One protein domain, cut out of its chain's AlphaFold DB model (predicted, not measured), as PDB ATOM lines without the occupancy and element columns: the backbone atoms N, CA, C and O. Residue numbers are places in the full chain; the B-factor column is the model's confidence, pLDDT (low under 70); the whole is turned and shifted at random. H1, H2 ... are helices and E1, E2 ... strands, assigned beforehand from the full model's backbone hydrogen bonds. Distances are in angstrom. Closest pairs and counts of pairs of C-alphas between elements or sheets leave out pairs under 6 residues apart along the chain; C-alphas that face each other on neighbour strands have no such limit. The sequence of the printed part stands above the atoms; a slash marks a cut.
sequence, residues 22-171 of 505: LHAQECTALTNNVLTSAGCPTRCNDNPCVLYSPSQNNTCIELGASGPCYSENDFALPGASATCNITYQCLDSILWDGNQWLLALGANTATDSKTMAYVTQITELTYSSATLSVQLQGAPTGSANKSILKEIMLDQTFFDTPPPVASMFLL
ATOM      1  N   LEU A  22     290.049 248.756 204.920       38.94
ATOM      2  CA  LEU A  22     289.644 249.795 205.859       38.94
ATOM      3  C   LEU A  22     288.382 250.388 205.237       38.94
ATOM      4  O   LEU A  22     288.440 251.177 204.297       38.94
ATOM      5  N   HIS A  23     287.233 249.865 205.657       42.41
ATOM      6  CA  HIS A  23     285.960 250.495 205.380       42.41
ATOM      7  C   HIS A  23     286.074 251.842 206.065       42.41
ATOM      8  O   HIS A  23     286.031 251.901 207.292       42.41
ATOM      9  N   ALA A  24     286.308 252.895 205.287       44.50
ATOM     10  CA  ALA A  24     286.147 254.234 205.796       44.50
ATOM     11  C   ALA A  24     284.746 254.295 206.403       44.50
ATOM     12  O   ALA A  24     283.752 254.068 205.710       44.50
ATOM     13  N   GLN A  25     284.679 254.466 207.719       56.53
ATOM     14  CA  GLN A  25     283.411 254.508 208.417       56.53
ATOM     15  C   GLN A  25     282.683 255.763 207.928       56.53
ATOM     16  O   GLN A  25     283.231 256.866 208.008       56.53
ATOM     17  N   GLU A  26     281.486 255.604 207.354       58.81
ATOM     18  CA  GLU A  26     280.642 256.753 207.026       58.81
ATOM     19  C   GLU A  26     280.354 257.503 208.326       58.81
ATOM     20  O   GLU A  26     279.891 256.924 209.314       58.81
ATOM     21  N   CYS A  27     280.701 258.787 208.345       64.31
ATOM     22  CA  CYS A  27     280.706 259.582 209.561       64.31
ATOM     23  C   CYS A  27     279.286 260.016 209.941       64.31
ATOM     24  O   CYS A  27     278.893 261.164 209.760       64.31
ATOM     25  N   THR A  28     278.508 259.094 210.508       65.06
ATOM     26  CA  THR A  28     277.147 259.365 211.003       65.06
ATOM     27  C   THR A  28     277.117 260.336 212.189       65.06
ATOM     28  O   THR A  28     276.043 260.762 212.600       65.06
ATOM     29  N   ALA A  29     278.279 260.660 212.771       67.88
ATOM     30  CA  ALA A  29     278.415 261.620 213.862       67.88
ATOM     31  C   ALA A  29     278.213 263.074 213.407       67.88
ATOM     32  O   ALA A  29     277.740 263.895 214.190       67.88
ATOM     33  N   LEU A  30     278.542 263.392 212.150       76.44
ATOM     34  CA  LEU A  30     278.305 264.716 211.595       76.44
ATOM     35  C   LEU A  30     276.890 264.750 211.014       76.44
ATOM     36  O   LEU A  30     276.603 264.081 210.029       76.44
ATOM     37  N   THR A  31     275.989 265.486 211.660       82.50
ATOM     38  CA  THR A  31     274.582 265.615 211.237       82.50
ATOM     39  C   THR A  31     274.319 266.894 210.442       82.50
ATOM     40  O   THR A  31     273.346 266.968 209.690       82.50
ATOM     41  N   ASN A  32     275.214 267.875 210.566       86.25
ATOM     42  CA  ASN A  32     275.122 269.205 209.979       86.25
ATOM     43  C   ASN A  32     276.388 269.528 209.191       86.25
ATOM     44  O   ASN A  32     277.458 269.008 209.488       86.25
ATOM     45  N   ASN A  33     276.281 270.430 208.224       85.94
ATOM     46  CA  ASN A  33     277.452 271.019 207.596       85.94
ATOM     47  C   ASN A  33     278.012 272.097 208.523       85.94
ATOM     48  O   ASN A  33     277.328 273.095 208.800       85.94
ATOM     49  N   VAL A  34     279.224 271.857 209.018       88.12
ATOM     50  CA  VAL A  34     279.857 272.637 210.082       88.12
ATOM     51  C   VAL A  34     280.999 273.454 209.500       88.12
ATOM     52  O   VAL A  34     281.915 272.898 208.902       88.12
ATOM     53  N   LEU A  35     280.961 274.766 209.704       87.94
ATOM     54  CA  LEU A  35     282.105 275.643 209.503       87.94
ATOM     55  C   LEU A  35     282.888 275.755 210.810       87.94
ATOM     56  O   LEU A  35     282.318 276.112 211.843       87.94
ATOM     57  N   THR A  36     284.185 275.473 210.756       88.19
ATOM     58  CA  THR A  36     285.065 275.522 211.926       88.19
ATOM     59  C   THR A  36     286.493 275.897 211.544       88.19
ATOM     60  O   THR A  36     286.897 275.716 210.394       88.19
ATOM     61  N   SER A  37     287.258 276.423 212.502       86.25
ATOM     62  CA  SER A  37     288.719 276.535 212.396       86.25
ATOM     63  C   SER A  37     289.442 275.349 213.046       86.25
ATOM     64  O   SER A  37     290.650 275.187 212.875       86.25
ATOM     65  N   ALA A  38     288.737 274.523 213.820       84.88
ATOM     66  CA  ALA A  38     289.339 273.448 214.588       84.88
ATOM     67  C   ALA A  38     289.527 272.183 213.752       84.88
ATOM     68  O   ALA A  38     288.620 271.722 213.064       84.88
ATOM     69  N   GLY A  39     290.725 271.599 213.832       78.38
ATOM     70  CA  GLY A  39     291.040 270.326 213.181       78.38
ATOM     71  C   GLY A  39     290.965 270.351 211.654       78.38
ATOM     72  O   GLY A  39     290.931 269.284 211.048       78.38
ATOM     73  N   CYS A  40     290.952 271.529 211.019       83.50
ATOM     74  CA  CYS A  40     290.964 271.623 209.564       83.50
ATOM     75  C   CYS A  40     292.229 270.972 208.971       83.50
ATOM     76  O   CYS A  40     293.318 271.110 209.537       83.50
ATOM     77  N   PRO A  41     292.117 270.271 207.826       80.62
ATOM     78  CA  PRO A  41     293.257 269.656 207.154       80.62
ATOM     79  C   PRO A  41     294.379 270.660 206.880       80.62
ATOM     80  O   PRO A  41     294.121 271.798 206.491       80.62
ATOM     81  N   THR A  42     295.637 270.218 206.980       79.62
ATOM     82  CA  THR A  42     296.829 271.067 206.749       79.62
ATOM     83  C   THR A  42     296.835 271.732 205.372       79.62
ATOM     84  O   THR A  42     297.410 272.802 205.197       79.62
ATOM     85  N   ARG A  43     296.141 271.132 204.397       79.56
ATOM     86  CA  ARG A  43     295.923 271.697 203.061       79.56
ATOM     87  C   ARG A  43     295.199 273.047 203.085       79.56
ATOM     88  O   ARG A  43     295.418 273.841 202.177       79.56
ATOM     89  N   CYS A  44     294.371 273.311 204.094       78.06
ATOM     90  CA  CYS A  44     293.675 274.585 204.242       78.06
ATOM     91  C   CYS A  44     294.587 275.715 204.764       78.06
ATOM     92  O   CYS A  44     294.114 276.837 204.883       78.06
ATOM     93  N   ASN A  45     295.880 275.462 205.035       77.25
ATOM     94  CA  ASN A  45     296.857 276.466 205.490       77.25
ATOM     95  C   ASN A  45     296.354 277.310 206.680       77.25
ATOM     96  O   ASN A  45     296.435 278.535 206.643       77.25
ATOM     97  N   ASP A  46     295.787 276.655 207.697       74.31
ATOM     98  CA  ASP A  46     295.177 277.278 208.885       74.31
ATOM     99  C   ASP A  46     293.913 278.123 208.624       74.31
ATOM    100  O   ASP A  46     293.377 278.740 209.547       74.31
ATOM    101  N   ASN A  47     293.385 278.132 207.393       77.94
ATOM    102  CA  ASN A  47     292.099 278.756 207.111       77.94
ATOM    103  C   ASN A  47     290.928 277.888 207.608       77.94
ATOM    104  O   ASN A  47     291.016 276.654 207.582       77.94
ATOM    105  N   PRO A  48     289.800 278.520 207.980       84.56
ATOM    106  CA  PRO A  48     288.564 277.818 208.297       84.56
ATOM    107  C   PRO A  48     288.106 276.907 207.155       84.56
ATOM    108  O   PRO A  48     288.287 277.199 205.969       84.56
ATOM    109  N   CYS A  49     287.468 275.802 207.514       84.38
ATOM    110  CA  CYS A  49     286.981 274.811 206.568       84.38
ATOM    111  C   CYS A  49     285.530 274.434 206.867       84.38
ATOM    112  O   CYS A  49     285.071 274.474 208.010       84.38
ATOM    113  N   VAL A  50     284.803 274.054 205.817       86.75
ATOM    114  CA  VAL A  50     283.454 273.492 205.940       86.75
ATOM    115  C   VAL A  50     283.544 271.981 205.847       86.75
ATOM    116  O   VAL A  50     283.999 271.442 204.838       86.75
ATOM    117  N   LEU A  51     283.087 271.315 206.899       86.62
ATOM    118  CA  LEU A  51     282.933 269.873 206.996       86.62
ATOM    119  C   LEU A  51     281.508 269.512 206.562       86.62
ATOM    120  O   LEU A  51     280.543 269.969 207.177       86.62
ATOM    121  N   TYR A  52     281.361 268.719 205.499       84.81
ATOM    122  CA  TYR A  52     280.053 268.343 204.959       84.81
ATOM    123  C   TYR A  52     279.551 267.041 205.587       84.81
ATOM    124  O   TYR A  52     280.253 266.027 205.603       84.81
ATOM    125  N   SER A  53     278.314 267.071 206.079       83.19
ATOM    126  CA  SER A  53     277.623 265.911 206.629       83.19
ATOM    127  C   SER A  53     277.294 264.892 205.528       83.19
ATOM    128  O   SER A  53     276.617 265.255 204.561       83.19
ATOM    129  N   PRO A  54     277.656 263.604 205.690       76.06
ATOM    130  CA  PRO A  54     277.227 262.542 204.777       76.06
ATOM    131  C   PRO A  54     275.706 262.321 204.769       76.06
ATOM    132  O   PRO A  54     275.174 261.746 203.824       76.06
ATOM    133  N   SER A  55     274.997 262.745 205.823       72.75
ATOM    134  CA  SER A  55     273.546 262.557 205.951       72.75
ATOM    135  C   SER A  55     272.719 263.605 205.202       72.75
ATOM    136  O   SER A  55     271.504 263.438 205.075       72.75
ATOM    137  N   GLN A  56     273.345 264.677 204.700       71.12
ATOM    138  CA  GLN A  56     272.669 265.716 203.926       71.12
ATOM    139  C   GLN A  56     272.981 265.586 202.433       71.12
ATOM    140  O   GLN A  56     274.130 265.462 202.028       71.12
ATOM    141  N   ASN A  57     271.945 265.690 201.594       61.19
ATOM    142  CA  ASN A  57     272.083 265.620 200.133       61.19
ATOM    143  C   ASN A  57     272.843 266.815 199.527       61.19
ATOM    144  O   ASN A  57     273.261 266.749 198.374       61.19
ATOM    145  N   ASN A  58     273.002 267.910 200.278       62.31
ATOM    146  CA  ASN A  58     273.714 269.102 199.826       62.31
ATOM    147  C   ASN A  58     275.216 268.909 200.058       62.31
ATOM    148  O   ASN A  58     275.767 269.317 201.084       62.31
ATOM    149  N   THR A  59     275.847 268.239 199.097       67.38
ATOM    150  CA  THR A  59     277.281 267.948 199.084       67.38
ATOM    151  C   THR A  59     278.104 269.166 198.669       67.38
ATOM    152  O   THR A  59     277.577 270.161 198.166       67.38
ATOM    153  N   CYS A  60     279.414 269.070 198.884       69.38
ATOM    154  CA  CYS A  60     280.385 270.083 198.493       69.38
ATOM    155  C   CYS A  60     280.189 270.567 197.042       69.38
ATOM    156  O   CYS A  60     279.888 269.778 196.145       69.38
ATOM    157  N   ILE A  61     280.332 271.879 196.825       66.44
ATOM    158  CA  ILE A  61     280.076 272.532 195.534       66.44
ATOM    159  C   ILE A  61     281.354 272.490 194.687       66.44
ATOM    160  O   ILE A  61     282.298 273.243 194.933       66.44
ATOM    161  N   GLU A  62     281.388 271.612 193.682       55.03
ATOM    162  CA  GLU A  62     282.553 271.448 192.808       55.03
ATOM    163  C   GLU A  62     282.620 272.512 191.696       55.03
ATOM    164  O   GLU A  62     281.733 272.621 190.856       55.03
ATOM    165  N   LEU A  63     283.734 273.258 191.698       44.06
ATOM    166  CA  LEU A  63     284.273 274.146 190.653       44.06
ATOM    167  C   LEU A  63     283.330 275.230 190.097       44.06
ATOM    168  O   LEU A  63     282.582 275.026 189.146       44.06
ATOM    169  N   GLY A  64     283.503 276.452 190.617       51.22
ATOM    170  CA  GLY A  64     282.900 277.659 190.048       51.22
ATOM    171  C   GLY A  64     282.525 278.771 191.026       51.22
ATOM    172  O   GLY A  64     282.126 279.823 190.539       51.22
ATOM    173  N   ALA A  65     282.655 278.603 192.356       53.28
ATOM    174  CA  ALA A  65     282.379 279.721 193.279       53.28
ATOM    175  C   ALA A  65     283.055 279.736 194.675       53.28
ATOM    176  O   ALA A  65     283.006 280.789 195.302       53.28
ATOM    177  N   SER A  66     283.724 278.683 195.187       53.16
ATOM    178  CA  SER A  66     284.510 278.819 196.445       53.16
ATOM    179  C   SER A  66     285.591 277.752 196.711       53.16
ATOM    180  O   SER A  66     285.736 277.274 197.833       53.16
ATOM    181  N   GLY A  67     286.370 277.377 195.693       60.16
ATOM    182  CA  GLY A  67     287.512 276.458 195.845       60.16
ATOM    183  C   GLY A  67     287.175 274.967 195.664       60.16
ATOM    184  O   GLY A  67     285.998 274.598 195.610       60.16
ATOM    185  N   PRO A  68     288.195 274.106 195.484       67.00
ATOM    186  CA  PRO A  68     288.014 272.678 195.224       67.00
ATOM    187  C   PRO A  68     287.484 271.921 196.449       67.00
ATOM    188  O   PRO A  68     287.871 272.190 197.586       67.00
ATOM    189  N   CYS A  69     286.624 270.940 196.188       76.81
ATOM    190  CA  CYS A  69     286.192 269.956 197.170       76.81
ATOM    191  C   CYS A  69     287.268 268.892 197.348       76.81
ATOM    192  O   CYS A  69     287.856 268.419 196.374       76.81
ATOM    193  N   TYR A  70     287.505 268.500 198.592       79.00
ATOM    194  CA  TYR A  70     288.429 267.430 198.924       79.00
ATOM    195  C   TYR A  70     287.693 266.334 199.683       79.00
ATOM    196  O   TYR A  70     286.801 266.605 200.489       79.00
ATOM    197  N   SER A  71     288.103 265.094 199.445       78.75
ATOM    198  CA  SER A  71     287.692 263.941 200.239       78.75
ATOM    199  C   SER A  71     288.946 263.286 200.788       78.75
ATOM    200  O   SER A  71     289.885 263.004 200.038       78.75
ATOM    201  N   GLU A  72     288.974 263.068 202.096       74.31
ATOM    202  CA  GLU A  72     290.098 262.433 202.769       74.31
ATOM    203  C   GLU A  72     289.591 261.257 203.588       74.31
ATOM    204  O   GLU A  72     288.654 261.380 204.379       74.31
ATOM    205  N   ASN A  73     290.210 260.102 203.352       68.00
ATOM    206  CA  ASN A  73     289.958 258.909 204.138       68.00
ATOM    207  C   ASN A  73     290.675 259.064 205.481       68.00
ATOM    208  O   ASN A  73     291.807 259.540 205.523       68.00
ATOM    209  N   ASP A  74     290.026 258.626 206.552       66.31
ATOM    210  CA  ASP A  74     290.565 258.644 207.913       66.31
ATOM    211  C   ASP A  74     290.794 260.046 208.520       66.31
ATOM    212  O   ASP A  74     291.677 260.238 209.356       66.31
ATOM    213  N   PHE A  75     289.954 261.025 208.170       74.56
ATOM    214  CA  PHE A  75     289.924 262.324 208.843       74.56
ATOM    215  C   PHE A  75     289.394 262.185 210.278       74.56
ATOM    216  O   PHE A  75     288.319 261.619 210.501       74.56
ATOM    217  N   ALA A  76     290.140 262.711 211.252       73.06
ATOM    218  CA  ALA A  76     289.717 262.768 212.647       73.06
ATOM    219  C   ALA A  76     288.810 263.985 212.862       73.06
ATOM    220  O   ALA A  76     289.262 265.125 212.777       73.06
ATOM    221  N   LEU A  77     287.527 263.745 213.147       70.81
ATOM    222  CA  LEU A  77     286.589 264.826 213.441       70.81
ATOM    223  C   LEU A  77     286.997 265.578 214.726       70.81
ATOM    224  O   LEU A  77     287.309 264.927 215.730       70.81
ATOM    225  N   PRO A  78     286.933 266.926 214.743       65.62
ATOM    226  CA  PRO A  78     287.130 267.707 215.960       65.62
ATOM    227  C   PRO A  78     286.203 267.216 217.080       65.62
ATOM    228  O   PRO A  78     284.997 267.072 216.887       65.62
ATOM    229  N   GLY A  79     286.776 266.896 218.243       64.94
ATOM    230  CA  GLY A  79     286.019 266.406 219.401       64.94
ATOM    231  C   GLY A  79     285.557 264.942 219.339       64.94
ATOM    232  O   GLY A  79     284.915 264.487 220.286       64.94
ATOM    233  N   ALA A  80     285.899 264.174 218.296       65.12
ATOM    234  CA  ALA A  80     285.586 262.746 218.197       65.12
ATOM    235  C   ALA A  80     286.852 261.871 218.149       65.12
ATOM    236  O   ALA A  80     287.900 262.274 217.656       65.12
ATOM    237  N   SER A  81     286.749 260.633 218.638       61.81
ATOM    238  CA  SER A  81     287.831 259.634 218.579       61.81
ATOM    239  C   SER A  81     287.783 258.739 217.334       61.81
ATOM    240  O   SER A  81     288.575 257.802 217.226       61.81
ATOM    241  N   ALA A  82     286.850 258.995 216.412       65.44
ATOM    242  CA  ALA A  82     286.636 258.203 215.206       65.44
ATOM    243  C   ALA A  82     287.259 258.880 213.977       65.44
ATOM    244  O   ALA A  82     287.089 260.083 213.772       65.44
ATOM    245  N   THR A  83     287.948 258.090 213.154       69.69
ATOM    246  CA  THR A  83     288.418 258.495 211.828       69.69
ATOM    247  C   THR A  83     287.380 258.106 210.778       69.69
ATOM    248  O   THR A  83     286.811 257.014 210.837       69.69
ATOM    249  N   CYS A  84     287.113 258.989 209.819       72.38
ATOM    250  CA  CYS A  84     286.088 258.772 208.799       72.38
ATOM    251  C   CYS A  84     286.509 259.295 207.431       72.38
ATOM    252  O   CYS A  84     287.392 260.141 207.325       72.38
ATOM    253  N   ASN A  85     285.808 258.858 206.385       75.44
ATOM    254  CA  ASN A  85     285.827 259.583 205.119       75.44
ATOM    255  C   ASN A  85     284.842 260.756 205.199       75.44
ATOM    256  O   ASN A  85     283.642 260.548 205.394       75.44
ATOM    257  N   ILE A  86     285.362 261.976 205.077       78.50
ATOM    258  CA  ILE A  86     284.565 263.200 205.047       78.50
ATOM    259  C   ILE A  86     284.905 264.019 203.809       78.50
ATOM    260  O   ILE A  86     286.048 264.048 203.348       78.50
ATOM    261  N   THR A  87     283.897 264.711 203.285       83.75
ATOM    262  CA  THR A  87     284.102 265.730 202.257       83.75
ATOM    263  C   THR A  87     284.210 267.090 202.926       83.75
ATOM    264  O   THR A  87     283.377 267.444 203.760       83.75
ATOM    265  N   TYR A  88     285.227 267.860 202.561       83.88
ATOM    266  CA  TYR A  88     285.446 269.196 203.091       83.88
ATOM    267  C   TYR A  88     285.791 270.187 201.985       83.88
ATOM    268  O   TYR A  88     286.253 269.826 200.901       83.88
ATOM    269  N   GLN A  89     285.581 271.462 202.293       82.31
ATOM    270  CA  GLN A  89     286.011 272.575 201.463       82.31
ATOM    271  C   GLN A  89     286.826 273.533 202.322       82.31
ATOM    272  O   GLN A  89     286.346 274.012 203.351       82.31
ATOM    273  N   CYS A  90     288.067 273.788 201.911       80.62
ATOM    274  CA  CYS A  90     288.869 274.848 202.507       80.62
ATOM    275  C   CYS A  90     288.305 276.184 202.035       80.62
ATOM    276  O   CYS A  90     288.132 276.388 200.831       80.62
ATOM    277  N   LEU A  91     288.026 277.088 202.964       73.44
ATOM    278  CA  LEU A  91     287.666 278.445 202.602       73.44
ATOM    279  C   LEU A  91     288.955 279.263 202.556       73.44
ATOM    280  O   LEU A  91     289.448 279.714 203.581       73.44
ATOM    281  N   ASP A  92     289.518 279.421 201.356       61.34
ATOM    282  CA  ASP A  92     290.635 280.346 201.121       61.34
ATOM    283  C   ASP A  92     290.174 281.812 201.332       61.34
ATOM    284  O   ASP A  92     289.053 282.065 201.776       61.34
ATOM    285  N   SER A  93     291.012 282.795 200.974       51.19
ATOM    286  CA  SER A  93     290.824 284.265 201.050       51.19
ATOM    287  C   SER A  93     289.545 284.851 200.403       51.19
ATOM    288  O   SER A  93     289.468 286.041 200.138       51.19
ATOM    289  N   ILE A  94     288.543 284.025 200.122       51.47
ATOM    290  CA  ILE A  94     287.194 284.317 199.631       51.47
ATOM    291  C   ILE A  94     286.306 284.861 200.757       51.47
ATOM    292  O   ILE A  94     285.445 285.695 200.507       51.47
ATOM    293  N   LEU A  95     286.544 284.436 202.003       55.94
ATOM    294  CA  LEU A  95     285.915 285.050 203.173       55.94
ATOM    295  C   LEU A  95     286.539 286.407 203.512       55.94
ATOM    296  O   LEU A  95     285.909 287.166 204.228       55.94
ATOM    297  N   TRP A  96     287.753 286.704 203.037       51.91
ATOM    298  CA  TRP A  96     288.533 287.869 203.449       51.91
ATOM    299  C   TRP A  96     288.703 288.873 202.304       51.91
ATOM    300  O   TRP A  96     289.591 288.735 201.468       51.91
ATOM    301  N   ASP A  97     287.884 289.922 202.297       54.31
ATOM    302  CA  ASP A  97     288.041 291.057 201.383       54.31
ATOM    303  C   ASP A  97     288.701 292.220 202.129       54.31
ATOM    304  O   ASP A  97     288.047 292.926 202.895       54.31
ATOM    305  N   GLY A  98     290.024 292.366 201.996       54.97
ATOM    306  CA  GLY A  98     290.743 293.586 202.386       54.97
ATOM    307  C   GLY A  98     290.530 294.085 203.823       54.97
ATOM    308  O   GLY A  98     290.703 295.283 204.033       54.97
ATOM    309  N   ASN A  99     290.176 293.182 204.763       64.19
ATOM    310  CA  ASN A  99     289.856 293.350 206.205       64.19
ATOM    311  C   ASN A  99     288.407 293.012 206.625       64.19
ATOM    312  O   ASN A  99     288.082 293.120 207.809       64.19
ATOM    313  N   GLN A 100     287.547 292.566 205.710       71.69
ATOM    314  CA  GLN A 100     286.189 292.107 206.019       71.69
ATOM    315  C   GLN A 100     286.070 290.591 205.902       71.69
ATOM    316  O   GLN A 100     286.518 290.019 204.915       71.69
ATOM    317  N   TRP A 101     285.440 289.967 206.897       75.12
ATOM    318  CA  TRP A 101     285.058 288.562 206.901       75.12
ATOM    319  C   TRP A 101     283.598 288.427 206.452       75.12
ATOM    320  O   TRP A 101     282.715 288.893 207.163       75.12
ATOM    321  N   LEU A 102     283.324 287.852 205.280       74.44
ATOM    322  CA  LEU A 102     281.971 287.738 204.715       74.44
ATOM    323  C   LEU A 102     281.566 286.278 204.513       74.44
ATOM    324  O   LEU A 102     282.035 285.629 203.578       74.44
ATOM    325  N   LEU A 103     280.628 285.798 205.325       74.94
ATOM    326  CA  LEU A 103     280.055 284.462 205.230       74.94
ATOM    327  C   LEU A 103     278.596 284.519 204.770       74.94
ATOM    328  O   LEU A 103     277.717 284.930 205.528       74.94
ATOM    329  N   ALA A 104     278.324 284.034 203.559       69.12
ATOM    330  CA  ALA A 104     276.965 283.747 203.119       69.12
ATOM    331  C   ALA A 104     276.641 282.249 203.271       69.12
ATOM    332  O   ALA A 104     277.445 281.374 202.952       69.12
ATOM    333  N   LEU A 105     275.457 281.958 203.814       70.56
ATOM    334  CA  LEU A 105     275.039 280.627 204.281       70.56
ATOM    335  C   LEU A 105     274.216 279.825 203.260       70.56
ATOM    336  O   LEU A 105     273.785 278.696 203.524       70.56
ATOM    337  N   GLY A 106     273.924 280.433 202.112       58.97
ATOM    338  CA  GLY A 106     273.082 279.876 201.063       58.97
ATOM    339  C   GLY A 106     273.822 279.758 199.740       58.97
ATOM    340  O   GLY A 106     274.700 280.560 199.431       58.97
ATOM    341  N   ALA A 107     273.421 278.781 198.925       48.81
ATOM    342  CA  ALA A 107     273.779 278.784 197.519       48.81
ATOM    343  C   ALA A 107     272.895 279.820 196.802       48.81
ATOM    344  O   ALA A 107     271.709 279.572 196.576       48.81
ATOM    345  N   ASN A 108     273.440 280.987 196.466       41.25
ATOM    346  CA  ASN A 108     272.760 281.909 195.572       41.25
ATOM    347  C   ASN A 108     272.796 281.340 194.144       41.25
ATOM    348  O   ASN A 108     273.857 281.092 193.583       41.25
ATOM    349  N   THR A 109     271.637 281.094 193.540       44.31
ATOM    350  CA  THR A 109     271.587 280.714 192.115       44.31
ATOM    351  C   THR A 109     271.856 281.913 191.200       44.31
ATOM    352  O   THR A 109     272.095 281.728 190.006       44.31
ATOM    353  N   ALA A 110     271.854 283.133 191.754       44.38
ATOM    354  CA  ALA A 110     272.297 284.348 191.092       44.38
ATOM    355  C   ALA A 110     273.802 284.571 191.326       44.38
ATOM    356  O   ALA A 110     274.312 284.451 192.435       44.38
ATOM    357  N   THR A 111     274.492 284.886 190.238       42.06
ATOM    358  CA  THR A 111     275.937 284.839 189.967       42.06
ATOM    359  C   THR A 111     276.854 285.780 190.769       42.06
ATOM    360  O   THR A 111     277.952 286.075 190.297       42.06
ATOM    361  N   ASP A 112     276.462 286.266 191.946       43.16
ATOM    362  CA  ASP A 112     277.311 287.188 192.708       43.16
ATOM    363  C   ASP A 112     278.394 286.436 193.494       43.16
ATOM    364  O   ASP A 112     278.149 285.590 194.350       43.16
ATOM    365  N   SER A 113     279.637 286.744 193.136       45.06
ATOM    366  CA  SER A 113     280.864 285.981 193.359       45.06
ATOM    367  C   SER A 113     281.452 286.058 194.775       45.06
ATOM    368  O   SER A 113     282.676 286.047 194.920       45.06
ATOM    369  N   LYS A 114     280.633 286.176 195.825       47.84
ATOM    370  CA  LYS A 114     281.128 286.247 197.211       47.84
ATOM    371  C   LYS A 114     280.482 285.157 198.082       47.84
ATOM    372  O   LYS A 114     279.328 285.258 198.478       47.84
ATOM    373  N   THR A 115     281.284 284.107 198.295       52.72
ATOM    374  CA  THR A 115     281.198 283.009 199.283       52.72
ATOM    375  C   THR A 115     279.901 282.197 199.343       52.72
ATOM    376  O   THR A 115     278.947 282.565 200.006       52.72
ATOM    377  N   MET A 116     279.891 281.004 198.741       58.31
ATOM    378  CA  MET A 116     278.748 280.084 198.799       58.31
ATOM    379  C   MET A 116     279.195 278.692 199.238       58.31
ATOM    380  O   MET A 116     279.305 277.786 198.417       58.31
ATOM    381  N   ALA A 117     279.440 278.515 200.535       67.69
ATOM    382  CA  ALA A 117     279.461 277.185 201.134       67.69
ATOM    383  C   ALA A 117     278.125 276.942 201.842       67.69
ATOM    384  O   ALA A 117     277.586 277.831 202.502       67.69
ATOM    385  N   TYR A 118     277.567 275.739 201.704       75.31
ATOM    386  CA  TYR A 118     276.318 275.405 202.387       75.31
ATOM    387  C   TYR A 118     276.616 275.068 203.852       75.31
ATOM    388  O   TYR A 118     276.944 273.927 204.182       75.31
ATOM    389  N   VAL A 119     276.516 276.083 204.713       81.62
ATOM    390  CA  VAL A 119     276.773 275.997 206.155       81.62
ATOM    391  C   VAL A 119     275.449 275.974 206.914       81.62
ATOM    392  O   VAL A 119     274.535 276.755 206.646       81.62
ATOM    393  N   THR A 120     275.347 275.062 207.874       85.06
ATOM    394  CA  THR A 120     274.179 274.921 208.765       85.06
ATOM    395  C   THR A 120     274.538 275.126 210.236       85.06
ATOM    396  O   THR A 120     273.656 275.331 211.068       85.06
ATOM    397  N   GLN A 121     275.831 275.094 210.557       88.81
ATOM    398  CA  GLN A 121     276.360 275.242 211.905       88.81
ATOM    399  C   GLN A 121     277.739 275.914 211.860       88.81
ATOM    400  O   GLN A 121     278.547 275.583 210.994       88.81
ATOM    401  N   ILE A 122     278.013 276.827 212.792       89.44
ATOM    402  CA  ILE A 122     279.336 277.433 213.001       89.44
ATOM    403  C   ILE A 122     279.788 277.108 214.416       89.44
ATOM    404  O   ILE A 122     279.043 277.364 215.365       89.44
ATOM    405  N   THR A 123     280.991 276.548 214.542       89.75
ATOM    406  CA  THR A 123     281.590 276.223 215.840       89.75
ATOM    407  C   THR A 123     283.102 276.353 215.839       89.75
ATOM    408  O   THR A 123     283.746 276.048 214.836       89.75
ATOM    409  N   GLU A 124     283.677 276.710 216.987       87.62
ATOM    410  CA  GLU A 124     285.132 276.835 217.185       87.62
ATOM    411  C   GLU A 124     285.801 277.696 216.097       87.62
ATOM    412  O   GLU A 124     286.799 277.310 215.480       87.62
ATOM    413  N   LEU A 125     285.204 278.854 215.811       86.75
ATOM    414  CA  LEU A 125     285.707 279.770 214.796       86.75
ATOM    415  C   LEU A 125     286.785 280.687 215.383       86.75
ATOM    416  O   LEU A 125     286.619 281.268 216.453       86.75
ATOM    417  N   THR A 126     287.889 280.845 214.658       83.50
ATOM    418  CA  THR A 126     288.964 281.778 215.008       83.50
ATOM    419  C   THR A 126     289.092 282.865 213.952       83.50
ATOM    420  O   THR A 126     289.141 282.601 212.750       83.50
ATOM    421  N   TYR A 127     289.160 284.111 214.409       79.75
ATOM    422  CA  TYR A 127     289.311 285.274 213.543       79.75
ATOM    423  C   TYR A 127     290.772 285.727 213.481       79.75
ATOM    424  O   TYR A 127     291.479 285.748 214.490       79.75
ATOM    425  N   SER A 128     291.215 286.160 212.299       78.50
ATOM    426  CA  SER A 128     292.515 286.819 212.139       78.50
ATOM    427  C   SER A 128     292.529 288.166 212.866       78.50
ATOM    428  O   SER A 128     291.541 288.903 212.830       78.50
ATOM    429  N   SER A 129     293.668 288.544 213.451       76.50
ATOM    430  CA  SER A 129     293.861 289.862 214.074       76.50
ATOM    431  C   SER A 129     293.803 291.030 213.081       76.50
ATOM    432  O   SER A 129     293.701 292.177 213.503       76.50
ATOM    433  N   ALA A 130     293.842 290.766 211.772       76.19
ATOM    434  CA  ALA A 130     293.632 291.772 210.729       76.19
ATOM    435  C   ALA A 130     292.144 292.004 210.390       76.19
ATOM    436  O   ALA A 130     291.823 292.882 209.591       76.19
ATOM    437  N   THR A 131     291.228 291.219 210.964       78.81
ATOM    438  CA  THR A 131     289.789 291.334 210.693       78.81
ATOM    439  C   THR A 131     289.235 292.592 211.357       78.81
ATOM    440  O   THR A 131     289.354 292.758 212.568       78.81
ATOM    441  N   LEU A 132     288.613 293.472 210.572       83.06
ATOM    442  CA  LEU A 132     287.988 294.716 211.044       83.06
ATOM    443  C   LEU A 132     286.455 294.661 210.996       83.06
ATOM    444  O   LEU A 132     285.783 295.440 211.677       83.06
ATOM    445  N   SER A 133     285.906 293.752 210.192       85.25
ATOM    446  CA  SER A 133     284.472 293.597 209.966       85.25
ATOM    447  C   SER A 133     284.107 292.123 209.827       85.25
ATOM    448  O   SER A 133     284.852 291.381 209.193       85.25
ATOM    449  N   VAL A 134     282.974 291.709 210.393       86.62
ATOM    450  CA  VAL A 134     282.408 290.361 210.241       86.62
ATOM    451  C   VAL A 134     280.972 290.481 209.739       86.62
ATOM    452  O   VAL A 134     280.187 291.257 210.276       86.62
ATOM    453  N   GLN A 135     280.626 289.714 208.709       86.44
ATOM    454  CA  GLN A 135     279.299 289.662 208.118       86.44
ATOM    455  C   GLN A 135     278.827 288.219 207.967       86.44
ATOM    456  O   GLN A 135     279.514 287.394 207.367       86.44
ATOM    457  N   LEU A 136     277.628 287.945 208.473       86.69
ATOM    458  CA  LEU A 136     276.887 286.709 208.280       86.69
ATOM    459  C   LEU A 136     275.600 287.015 207.526       86.69
ATOM    460  O   LEU A 136     274.806 287.846 207.966       86.69
ATOM    461  N   GLN A 137     275.386 286.325 206.415       82.44
ATOM    462  CA  GLN A 137     274.270 286.600 205.526       82.44
ATOM    463  C   GLN A 137     273.524 285.318 205.140       82.44
ATOM    464  O   GLN A 137     274.093 284.383 204.576       82.44
ATOM    465  N   GLY A 138     272.233 285.265 205.457       79.00
ATOM    466  CA  GLY A 138     271.382 284.103 205.207       79.00
ATOM    467  C   GLY A 138     270.708 284.076 203.833       79.00
ATOM    468  O   GLY A 138     270.441 282.990 203.313       79.00
ATOM    469  N   ALA A 139     270.469 285.240 203.224       69.25
ATOM    470  CA  ALA A 139     269.803 285.392 201.931       69.25
ATOM    471  C   ALA A 139     270.588 286.338 201.001       69.25
ATOM    472  O   ALA A 139     271.385 287.137 201.485       69.25
ATOM    473  N   PRO A 140     270.397 286.275 199.669       62.94
ATOM    474  CA  PRO A 140     271.018 287.214 198.732       62.94
ATOM    475  C   PRO A 140     270.741 288.678 199.086       62.94
ATOM    476  O   PRO A 140     269.664 289.012 199.587       62.94
ATOM    477  N   THR A 141     271.695 289.560 198.782       54.25
ATOM    478  CA  THR A 141     271.541 291.008 198.964       54.25
ATOM    479  C   THR A 141     270.292 291.504 198.224       54.25
ATOM    480  O   THR A 141     270.084 291.198 197.053       54.25
ATOM    481  N   GLY A 142     269.437 292.265 198.914       50.97
ATOM    482  CA  GLY A 142     268.211 292.825 198.328       50.97
ATOM    483  C   GLY A 142     266.963 291.939 198.417       50.97
ATOM    484  O   GLY A 142     265.953 292.263 197.793       50.97
ATOM    485  N   SER A 143     266.985 290.851 199.197       54.75
ATOM    486  CA  SER A 143     265.769 290.104 199.540       54.75
ATOM    487  C   SER A 143     264.807 290.991 200.346       54.75
ATOM    488  O   SER A 143     264.913 291.119 201.558       54.75
ATOM    489  N   ALA A 144     263.841 291.616 199.670       52.31
ATOM    490  CA  ALA A 144     262.872 292.535 200.280       52.31
ATOM    491  C   ALA A 144     261.829 291.849 201.190       52.31
ATOM    492  O   ALA A 144     260.858 292.480 201.607       52.31
ATOM    493  N   ASN A 145     261.973 290.550 201.463       58.09
ATOM    494  CA  ASN A 145     260.959 289.766 202.150       58.09
ATOM    495  C   ASN A 145     261.451 289.282 203.519       58.09
ATOM    496  O   ASN A 145     262.259 288.355 203.595       58.09
ATOM    497  N   LYS A 146     260.868 289.840 204.591       73.12
ATOM    498  CA  LYS A 146     261.073 289.414 205.989       73.12
ATOM    499  C   LYS A 146     260.840 287.915 206.238       73.12
ATOM    500  O   LYS A 146     261.166 287.401 207.304       73.12
ATOM    501  N   SER A 147     260.212 287.206 205.295       63.28
ATOM    502  CA  SER A 147     259.925 285.777 205.425       63.28
ATOM    503  C   SER A 147     261.080 284.862 205.017       63.28
ATOM    504  O   SER A 147     260.963 283.650 205.191       63.28
ATOM    505  N   ILE A 148     262.155 285.383 204.417       74.88
ATOM    506  CA  ILE A 148     263.293 284.563 203.985       74.88
ATOM    507  C   ILE A 148     264.389 284.680 205.040       74.88
ATOM    508  O   ILE A 148     265.143 285.644 205.060       74.88
ATOM    509  N   LEU A 149     264.445 283.686 205.923       83.88
ATOM    510  CA  LEU A 149     265.445 283.572 206.976       83.88
ATOM    511  C   LEU A 149     266.184 282.248 206.836       83.88
ATOM    512  O   LEU A 149     265.572 281.201 206.604       83.88
ATOM    513  N   LYS A 150     267.500 282.283 207.019       85.12
ATOM    514  CA  LYS A 150     268.307 281.073 207.125       85.12
ATOM    515  C   LYS A 150     268.367 280.622 208.579       85.12
ATOM    516  O   LYS A 150     268.807 281.364 209.456       85.12
ATOM    517  N   GLU A 151     267.972 279.375 208.808       86.94
ATOM    518  CA  GLU A 151     268.255 278.687 210.064       86.94
ATOM    519  C   GLU A 151     269.737 278.325 210.130       86.94
ATOM    520  O   GLU A 151     270.288 277.724 209.199       86.94
ATOM    521  N   ILE A 152     270.372 278.698 211.238       88.06
ATOM    522  CA  ILE A 152     271.767 278.389 211.513       88.06
ATOM    523  C   ILE A 152     271.986 278.197 213.006       88.06
ATOM    524  O   ILE A 152     271.439 278.922 213.833       88.06
ATOM    525  N   MET A 153     272.823 277.225 213.346       89.88
ATOM    526  CA  MET A 153     273.319 277.068 214.705       89.88
ATOM    527  C   MET A 153     274.618 277.856 214.868       89.88
ATOM    528  O   MET A 153     275.596 277.589 214.170       89.88
ATOM    529  N   LEU A 154     274.610 278.821 215.784       91.50
ATOM    530  CA  LEU A 154     275.764 279.642 216.145       91.50
ATOM    531  C   LEU A 154     276.113 279.375 217.606       91.50
ATOM    532  O   LEU A 154     275.231 279.425 218.465       91.50
ATOM    533  N   ASP A 155     277.381 279.099 217.881       89.19
ATOM    534  CA  ASP A 155     277.890 279.001 219.245       89.19
ATOM    535  C   ASP A 155     278.495 280.333 219.730       89.19
ATOM    536  O   ASP A 155     278.533 281.333 219.008       89.19
ATOM    537  N   GLN A 156     278.970 280.353 220.980       90.50
ATOM    538  CA  GLN A 156     279.603 281.535 221.572       90.50
ATOM    539  C   GLN A 156     280.867 281.967 220.811       90.50
ATOM    540  O   GLN A 156     281.130 283.162 220.717       90.50
ATOM    541  N   THR A 157     281.603 281.030 220.202       88.50
ATOM    542  CA  THR A 157     282.875 281.330 219.523       88.50
ATOM    543  C   THR A 157     282.686 282.254 218.324       88.50
ATOM    544  O   THR A 157     283.545 283.083 218.036       88.50
ATOM    545  N   PHE A 158     281.524 282.195 217.669       89.50
ATOM    546  CA  PHE A 158     281.181 283.138 216.608       89.50
ATOM    547  C   PHE A 158     281.086 284.587 217.120       89.50
ATOM    548  O   PHE A 158     281.498 285.513 216.420       89.50
ATOM    549  N   PHE A 159     280.578 284.786 218.340       89.06
ATOM    550  CA  PHE A 159     280.419 286.101 218.971       89.06
ATOM    551  C   PHE A 159     281.660 286.562 219.750       89.06
ATOM    552  O   PHE A 159     281.738 287.736 220.124       89.06
ATOM    553  N   ASP A 160     282.644 285.678 219.931       86.19
ATOM    554  CA  ASP A 160     283.964 285.973 220.492       86.19
ATOM    555  C   ASP A 160     284.837 286.689 219.446       86.19
ATOM    556  O   ASP A 160     285.841 286.180 218.942       86.19
ATOM    557  N   THR A 161     284.427 287.897 219.061       79.81
ATOM    558  CA  THR A 161     285.151 288.674 218.053       79.81
ATOM    559  C   THR A 161     286.434 289.275 218.611       79.81
ATOM    560  O   THR A 161     286.463 289.722 219.763       79.81
ATOM    561  N   PRO A 162     287.498 289.367 217.800       78.88
ATOM    562  CA  PRO A 162     288.770 289.873 218.265       78.88
ATOM    563  C   PRO A 162     288.717 291.402 218.480       78.88
ATOM    564  O   PRO A 162     287.933 292.100 217.832       78.88
ATOM    565  N   PRO A 163     289.622 291.957 219.309       72.62
ATOM    566  CA  PRO A 163     289.648 293.381 219.662       72.62
ATOM    567  C   PRO A 163     289.756 294.420 218.520       72.62
ATOM    568  O   PRO A 163     289.404 295.569 218.786       72.62
ATOM    569  N   PRO A 164     290.238 294.115 217.291       78.38
ATOM    570  CA  PRO A 164     290.238 295.087 216.200       78.38
ATOM    571  C   PRO A 164     288.936 295.114 215.380       78.38
ATOM    572  O   PRO A 164     288.777 296.018 214.560       78.38
ATOM    573  N   VAL A 165     287.995 294.180 215.584       80.81
ATOM    574  CA  VAL A 165     286.715 294.204 214.858       80.81
ATOM    575  C   VAL A 165     285.851 295.347 215.377       80.81
ATOM    576  O   VAL A 165     285.440 295.377 216.535       80.81
ATOM    577  N   ALA A 166     285.543 296.279 214.481       87.06
ATOM    578  CA  ALA A 166     284.701 297.430 214.772       87.06
ATOM    579  C   ALA A 166     283.276 297.270 214.230       87.06
ATOM    580  O   ALA A 166     282.388 298.011 214.652       87.06
ATOM    581  N   SER A 167     283.057 296.343 213.290       90.00
ATOM    582  CA  SER A 167     281.773 296.196 212.599       90.00
ATOM    583  C   SER A 167     281.292 294.751 212.566       90.00
ATOM    584  O   SER A 167     282.047 293.854 212.196       90.00
ATOM    585  N   MET A 168     280.027 294.543 212.921       91.75
ATOM    586  CA  MET A 168     279.365 293.242 212.890       91.75
ATOM    587  C   MET A 168     278.034 293.363 212.146       91.75
ATOM    588  O   MET A 168     277.218 294.229 212.461       91.75
ATOM    589  N   PHE A 169     277.820 292.495 211.164       90.19
ATOM    590  CA  PHE A 169     276.682 292.539 210.254       90.19
ATOM    591  C   PHE A 169     275.988 291.177 210.219       90.19
ATOM    592  O   PHE A 169     276.528 290.223 209.671       90.19
ATOM    593  N   LEU A 170     274.790 291.064 210.788       91.75
ATOM    594  CA  LEU A 170     273.977 289.848 210.749       91.75
ATOM    595  C   LEU A 170     272.705 290.136 209.952       91.75
ATOM    596  O   LEU A 170     271.908 290.988 210.345       91.75
ATOM    597  N   LEU A 171     272.553 289.449 208.818       88.69
ATOM    598  CA  LEU A 171     271.482 289.689 207.857       88.69
ATOM    599  C   LEU A 171     270.764 288.391 207.502       88.69
ATOM    600  O   LEU A 171     271.409 287.396 207.171       88.69
TER     601      LEU A 171
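What this domain is: This is residues 22 to 171 of the 505 residues of an uncharacterized protein of Bremia lactucae (UniProt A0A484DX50). With little regular structure, two small sheets make two lobes along the longest axis: strongly twisted antiparallel E1, E2, E4, E3, and parallel E5, E6, E7, joined by loops. The 150 printed residues, 42 in named elements, run E1 E2 E3 E4 E5 E6 H1 E7, mostly strand. The whole is compact, radius of gyration of the C-alphas 15.4 A, spanning 48 by 33 by 26 A.

Where its parts are: Find C-alpha 34 at (279.857, 272.637, 210.082), beginning E1, residues 34 to 36; E2 is 49 to 52. E3, 69 to 76, covers 17.4 A and bends at 73; E4, 83 to 90, covers 18.8 A. Then come E5, 100 to 104, E6, 133 to 137, H1, 156 to 159, and E7, 167 to 171, ending at (271.482, 289.689, 207.857).

How they stand to each other: In hairpin E1 and E2, N 34 and O 51 are 2.9 A apart; between E2 and E4, N 50 and O 89, 2.9 A; in hairpin E3 and E4, N 70 and O 88, 2.9 A. Across E5 and E6, see N 101 and O 133, 2.8 A; across E6 and E7, N 136 and O 169, 2.8 A. E6, H1, E7 form a strand-helix-strand unit, parallel neighbours with a helix between, its crossover right-handed. H1, on neither sheet, is too short for an O i to N i+4 pair; its one O i to N i+3 pair is within range.

The domain as a whole: C-alphas 22 and 144, the farthest apart, are 50.7 A apart. The printed part has no cut; E5 to E6 is among the long links. Confidence is under 70 in 57 residues, among them 106 to 117.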